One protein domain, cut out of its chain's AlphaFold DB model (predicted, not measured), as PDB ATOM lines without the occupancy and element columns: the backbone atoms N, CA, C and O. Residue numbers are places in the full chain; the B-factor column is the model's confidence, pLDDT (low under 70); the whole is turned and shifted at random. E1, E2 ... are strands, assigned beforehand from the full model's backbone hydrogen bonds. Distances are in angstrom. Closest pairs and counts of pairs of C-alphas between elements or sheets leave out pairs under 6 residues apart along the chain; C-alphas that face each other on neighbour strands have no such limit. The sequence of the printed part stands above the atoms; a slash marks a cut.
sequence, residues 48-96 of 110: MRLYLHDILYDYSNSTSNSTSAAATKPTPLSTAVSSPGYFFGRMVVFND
ATOM      1  N   MET A  48      12.881   2.598  71.942       95.62
ATOM      2  CA  MET A  48      13.797   3.598  71.390       95.62
ATOM      3  C   MET A  48      14.855   3.920  72.445       95.62
ATOM      4  O   MET A  48      14.522   4.144  73.608       95.62
ATOM      5  N   ARG A  49      16.126   3.944  72.039       96.00
ATOM      6  CA  ARG A  49      17.259   4.310  72.895       96.00
ATOM      7  C   ARG A  49      17.921   5.541  72.307       96.00
ATOM      8  O   ARG A  49      18.458   5.473  71.207       96.00
ATOM      9  N   LEU A  50      17.828   6.650  73.026       96.38
ATOM     10  CA  LEU A  50      18.264   7.968  72.582       96.38
ATOM     11  C   LEU A  50      18.959   8.696  73.733       96.38
ATOM     12  O   LEU A  50      18.781   8.339  74.900       96.38
ATOM     13  N   TYR A  51      19.723   9.727  73.395       97.06
ATOM     14  CA  TYR A  51      20.411  10.602  74.335       97.06
ATOM     15  C   TYR A  51      19.865  12.019  74.179       97.06
ATOM     16  O   TYR A  51      19.961  12.597  73.102       97.06
ATOM     17  N   LEU A  52      19.263  12.545  75.245       96.94
ATOM     18  CA  LEU A  52      18.857  13.946  75.364       96.94
ATOM     19  C   LEU A  52      20.020  14.726  75.982       96.94
ATOM     20  O   LEU A  52      20.553  14.291  77.007       96.94
ATOM     21  N   HIS A  53      20.408  15.848  75.380       95.12
ATOM     22  CA  HIS A  53      21.537  16.651  75.856       95.12
ATOM     23  C   HIS A  53      21.068  17.997  76.386       95.12
ATOM     24  O   HIS A  53      20.653  18.849  75.612       95.12
ATOM     25  N   ASP A  54      21.208  18.194  77.691       94.75
ATOM     26  CA  ASP A  54      20.959  19.479  78.339       94.75
ATOM     27  C   ASP A  54      22.273  20.265  78.444       94.75
ATOM     28  O   ASP A  54      23.171  19.894  79.209       94.75
ATOM     29  N   ILE A  55      22.407  21.337  77.659       93.69
ATOM     30  CA  ILE A  55      23.523  22.280  77.761       93.69
ATOM     31  C   ILE A  55      23.011  23.560  78.413       93.69
ATOM     32  O   ILE A  55      22.610  24.527  77.762       93.69
ATOM     33  N   LEU A  56      23.039  23.552  79.739       93.31
ATOM     34  CA  LEU A  56      22.556  24.645  80.564       93.31
ATOM     35  C   LEU A  56      23.410  25.910  80.415       93.31
ATOM     36  O   LEU A  56      24.632  25.873  80.552       93.31
ATOM     37  N   TYR A  57      22.748  27.046  80.205       93.25
ATOM     38  CA  TYR A  57      23.387  28.358  80.193       93.25
ATOM     39  C   TYR A  57      24.089  28.666  81.518       93.25
ATOM     40  O   TYR A  57      23.498  28.597  82.600       93.25
ATOM     41  N   ASP A  58      25.362  29.033  81.406       89.62
ATOM     42  CA  ASP A  58      26.309  29.222  82.505       89.62
ATOM     43  C   ASP A  58      26.402  30.677  82.988       89.62
ATOM     44  O   ASP A  58      27.279  31.012  83.783       89.62
ATOM     45  N   TYR A  59      25.485  31.542  82.538       87.50
ATOM     46  CA  TYR A  59      25.489  32.981  82.819       87.50
ATOM     47  C   TYR A  59      26.700  33.733  82.234       87.50
ATOM     48  O   TYR A  59      26.996  34.849  82.666       87.50
ATOM     49  N   SER A  60      27.396  33.159  81.247       88.44
ATOM     50  CA  SER A  60      28.479  33.837  80.526       88.44
ATOM     51  C   SER A  60      27.963  34.835  79.482       88.44
ATOM     52  O   SER A  60      26.785  34.875  79.135       88.44
ATOM     53  N   ASN A  61      28.853  35.649  78.915       85.50
ATOM     54  CA  ASN A  61      28.479  36.605  77.865       85.50
ATOM     55  C   ASN A  61      28.133  35.950  76.510       85.50
ATOM     56  O   ASN A  61      27.777  36.664  75.577       85.50
ATOM     57  N   SER A  62      28.255  34.625  76.377       83.06
ATOM     58  CA  SER A  62      27.913  33.895  75.156       83.06
ATOM     59  C   SER A  62      26.777  32.916  75.415       83.06
ATOM     60  O   SER A  62      26.825  32.129  76.352       83.06
ATOM     61  N   THR A  63      25.771  32.927  74.545       86.31
ATOM     62  CA  THR A  63      24.633  31.997  74.602       86.31
ATOM     63  C   THR A  63      24.695  30.928  73.514       86.31
ATOM     64  O   THR A  63      23.816  30.080  73.443       86.31
ATOM     65  N   SER A  64      25.710  30.957  72.645       85.50
ATOM     66  CA  SER A  64      25.726  30.192  71.390       85.50
ATOM     67  C   SER A  64      25.848  28.676  71.555       85.50
ATOM     68  O   SER A  64      25.720  27.957  70.574       85.50
ATOM     69  N   ASN A  65      26.171  28.190  72.753       87.50
ATOM     70  CA  ASN A  65      26.358  26.765  73.024       87.50
ATOM     71  C   ASN A  65      25.293  26.206  73.977       87.50
ATOM     72  O   ASN A  65      25.298  25.017  74.264       87.50
ATOM     73  N   SER A  66      24.414  27.059  74.510       92.25
ATOM     74  CA  SER A  66      23.422  26.662  75.504       92.25
ATOM     75  C   SER A  66      22.102  26.309  74.836       92.25
ATOM     76  O   SER A  66      21.582  27.077  74.033       92.25
ATOM     77  N   THR A  67      21.544  25.165  75.208       94.12
ATOM     78  CA  THR A  67      20.251  24.662  74.723       94.12
ATOM     79  C   THR A  67      19.149  24.853  75.756       94.12
ATOM     80  O   THR A  67      17.967  24.788  75.423       94.12
ATOM     81  N   SER A  68      19.516  25.160  77.004       95.12
ATOM     82  CA  SER A  68      18.575  25.425  78.080       95.12
ATOM     83  C   SER A  68      19.003  26.592  78.968       95.12
ATOM     84  O   SER A  68      20.169  26.997  79.010       95.12
ATOM     85  N   ALA A  69      18.048  27.167  79.699       94.56
ATOM     86  CA  ALA A  69      18.308  28.226  80.664       94.56
ATOM     87  C   ALA A  69      17.301  28.207  81.818       94.56
ATOM     88  O   ALA A  69      16.127  27.866  81.658       94.56
ATOM     89  N   ALA A  70      17.753  28.631  83.000       93.81
ATOM     90  CA  ALA A  70      16.859  28.826  84.134       93.81
ATOM     91  C   ALA A  70      15.912  30.009  83.879       93.81
ATOM     92  O   ALA A  70      16.357  31.143  83.708       93.81
ATOM     93  N   ALA A  71      14.608  29.753  83.931       94.69
ATOM     94  CA  ALA A  71      13.565  30.771  83.809       94.69
ATOM     95  C   ALA A  71      13.229  31.449  85.149       94.69
ATOM     96  O   ALA A  71      12.516  32.448  85.198       94.69
ATOM     97  N   THR A  72      13.739  30.905  86.253       92.75
ATOM     98  CA  THR A  72      13.491  31.386  87.617       92.75
ATOM     99  C   THR A  72      14.780  31.821  88.297       92.75
ATOM    100  O   THR A  72      15.852  31.278  88.023       92.75
ATOM    101  N   LYS A  73      14.656  32.734  89.261       90.12
ATOM    102  CA  LYS A  73      15.730  33.109  90.187       90.12
ATOM    103  C   LYS A  73      15.510  32.462  91.561       90.12
ATOM    104  O   LYS A  73      14.356  32.259  91.940       90.12
ATOM    105  N   PRO A  74      16.585  32.165  92.308       90.38
ATOM    106  CA  PRO A  74      16.460  31.629  93.656       90.38
ATOM    107  C   PRO A  74      15.805  32.639  94.608       90.38
ATOM    108  O   PRO A  74      16.054  33.842  94.545       90.38
ATOM    109  N   THR A  75      14.999  32.120  95.528       89.94
ATOM    110  CA  THR A  75      14.504  32.802  96.734       89.94
ATOM    111  C   THR A  75      15.264  32.313  97.976       89.94
ATOM    112  O   THR A  75      15.797  31.198  97.947       89.94
ATOM    113  N   PRO A  76      15.259  33.058  99.098       89.69
ATOM    114  CA  PRO A  76      15.919  32.620 100.332       89.69
ATOM    115  C   PRO A  76      15.475  31.232 100.815       89.69
ATOM    116  O   PRO A  76      16.293  30.437 101.268       89.69
ATOM    117  N   LEU A  77      14.183  30.907 100.671       89.75
ATOM    118  CA  LEU A  77      13.659  29.598 101.060       89.75
ATOM    119  C   LEU A  77      14.130  28.488 100.110       89.75
ATOM    120  O   LEU A  77      14.454  27.392 100.555       89.75
ATOM    121  N   SER A  78      14.215  28.769  98.806       89.88
ATOM    122  CA  SER A  78      14.637  27.767  97.816       89.88
ATOM    123  C   SER A  78      16.100  27.342  97.932       89.88
ATOM    124  O   SER A  78      16.458  26.265  97.451       89.88
ATOM    125  N   THR A  79      16.938  28.166  98.567       88.31
ATOM    126  CA  THR A  79      18.362  27.883  98.787       88.31
ATOM    127  C   THR A  79      18.656  27.317 100.175       88.31
ATOM    128  O   THR A  79      19.779  26.903 100.438       88.31
ATOM    129  N   ALA A  80      17.662  27.254 101.069       85.12
ATOM    130  CA  ALA A  80      17.841  26.764 102.439       85.12
ATOM    131  C   ALA A  80      18.292  25.289 102.512       85.12
ATOM    132  O   ALA A  80      18.886  24.877 103.503       85.12
ATOM    133  N   VAL A  81      18.029  24.508 101.458       78.25
ATOM    134  CA  VAL A  81      18.410  23.088 101.326       78.25
ATOM    135  C   VAL A  81      19.150  22.793 100.013       78.25
ATOM    136  O   VAL A  81      19.169  21.657  99.545       78.25
ATOM    137  N   SER A  82      19.721  23.810  99.361       77.38
ATOM    138  CA  SER A  82      20.261  23.650  98.008       77.38
ATOM    139  C   SER A  82      21.728  23.227  97.953       77.38
ATOM    140  O   SER A  82      22.554  23.725  98.713       77.38
ATOM    141  N   SER A  83      22.064  22.412  96.950       75.00
ATOM    142  CA  SER A  83      23.442  22.224  96.480       75.00
ATOM    143  C   SER A  83      23.883  23.424  95.619       75.00
ATOM    144  O   SER A  83      23.040  23.972  94.901       75.00
ATOM    145  N   PRO A  84      25.165  23.842  95.638       74.00
ATOM    146  CA  PRO A  84      25.665  24.912  94.775       74.00
ATOM    147  C   PRO A  84      25.270  24.710  93.303       74.00
ATOM    148  O   PRO A  84      25.472  23.638  92.736       74.00
ATOM    149  N   GLY A  85      24.681  25.742  92.689       72.88
ATOM    150  CA  GLY A  85      24.213  25.714  91.294       72.88
ATOM    151  C   GLY A  85      22.773  25.223  91.083       72.88
ATOM    152  O   GLY A  85      22.246  25.350  89.978       72.88
ATOM    153  N   TYR A  86      22.097  24.736  92.127       82.88
ATOM    154  CA  TYR A  86      20.695  24.304  92.082       82.88
ATOM    155  C   TYR A  86      19.887  24.992  93.186       82.88
ATOM    156  O   TYR A  86      20.452  25.499  94.143       82.88
ATOM    157  N   PHE A  87      18.560  25.048  93.061       90.25
ATOM    158  CA  PHE A  87      17.665  25.499  94.132       90.25
ATOM    159  C   PHE A  87      16.278  24.869  93.964       90.25
ATOM    160  O   PHE A  87      15.888  24.496  92.854       90.25
ATOM    161  N   PHE A  88      15.533  24.726  95.060       90.81
ATOM    162  CA  PHE A  88      14.189  24.148  95.021       90.81
ATOM    163  C   PHE A  88      13.231  25.030  94.206       90.81
ATOM    164  O   PHE A  88      13.133  26.231  94.441       90.81
ATOM    165  N   GLY A  89      12.507  24.436  93.255       91.44
ATOM    166  CA  GLY A  89      11.621  25.186  92.359       91.44
ATOM    167  C   GLY A  89      12.344  25.904  91.214       91.44
ATOM    168  O   GLY A  89      11.750  26.770  90.574       91.44
ATOM    169  N   ARG A  90      13.611  25.563  90.935       92.19
ATOM    170  CA  ARG A  90      14.294  26.000  89.712       92.19
ATOM    171  C   ARG A  90      13.572  25.440  88.487       92.19
ATOM    172  O   ARG A  90      13.556  24.232  88.282       92.19
ATOM    173  N   MET A  91      13.027  26.326  87.662       94.25
ATOM    174  CA  MET A  91      12.436  25.982  86.369       94.25
ATOM    175  C   MET A  91      13.467  26.215  85.268       94.25
ATOM    176  O   MET A  91      14.070  27.290  85.207       94.25
ATOM    177  N   VAL A  92      13.653  25.225  84.399       95.50
ATOM    178  CA  VAL A  92      14.543  25.290  83.233       95.50
ATOM    179  C   VAL A  92      13.695  25.154  81.976       95.50
ATOM    180  O   VAL A  92      12.866  24.250  81.883       95.50
ATOM    181  N   VAL A  93      13.874  26.077  81.037       96.94
ATOM    182  CA  VAL A  93      13.298  25.994  79.689       96.94
ATOM    183  C   VAL A  93      14.399  25.507  78.763       96.94
ATOM    184  O   VAL A  93      15.510  26.034  78.826       96.94
ATOM    185  N   PHE A  94      14.098  24.513  77.932       96.62
ATOM    186  CA  PHE A  94      15.075  23.847  77.077       96.62
ATOM    187  C   PHE A  94      14.569  23.676  75.641       96.62
ATOM    188  O   PHE A  94      13.367  23.550  75.397       96.62
ATOM    189  N   ASN A  95      15.514  23.652  74.709       95.00
ATOM    190  CA  ASN A  95      15.376  23.219  73.325       95.00
ATOM    191  C   ASN A  95      16.545  22.271  73.017       95.00
ATOM    192  O   ASN A  95      17.484  22.612  72.301       95.00
ATOM    193  N   ASP A  96      16.512  21.110  73.664       95.69
ATOM    194  CA  ASP A  96      17.640  20.189  73.740       95.69
ATOM    195  C   ASP A  96      17.682  19.226  72.547       95.69
ATOM    196  O   ASP A  96      16.648  18.667  72.159       95.69
TER     197      ASP A  96
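This is residues 48 to 96 of the 110 residues of the protein "Dirigent protein" of Oryza glumipatula (UniProt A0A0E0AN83). Little regular structure: a loose run of loops with one small two-stranded hairpin, E1 and E2. From Met 48 an extended run comes in to the ribbon and loops round into E1; residues 71 to 91 make a second, wide loop that folds back into E2. The printed part has 49 residues, no named helix and two named strands, E1 then E2, in one antiparallel sheet; the class is all strand, with 6 residues in named elements. It is loose, with a radius of gyration of the C-alphas of 12.9 A, and flat, spanning 38 by 32 by 16 A.

E1, residues 68 to 70, and E2, residues 92 to 94, are a hairpin, antiparallel at 162 degrees. C-alphas 68 and 94 face each other at 4.0 A. N 69 and O 93 are within hydrogen-bond range at 2.9 A.

E1 begins at C-alpha 68 (18.575, 25.425, 78.080) and measures 7.2 A. E2 measures 6.3 A and ends at C-alpha 94 (15.075, 23.847, 77.077).

The farthest C-alphas, Met 48 and Pro 76, are 41.0 A apart. The link from E1 to E2 is long. The printed part has no cut, and no printed residue is under 70 in pLDDT.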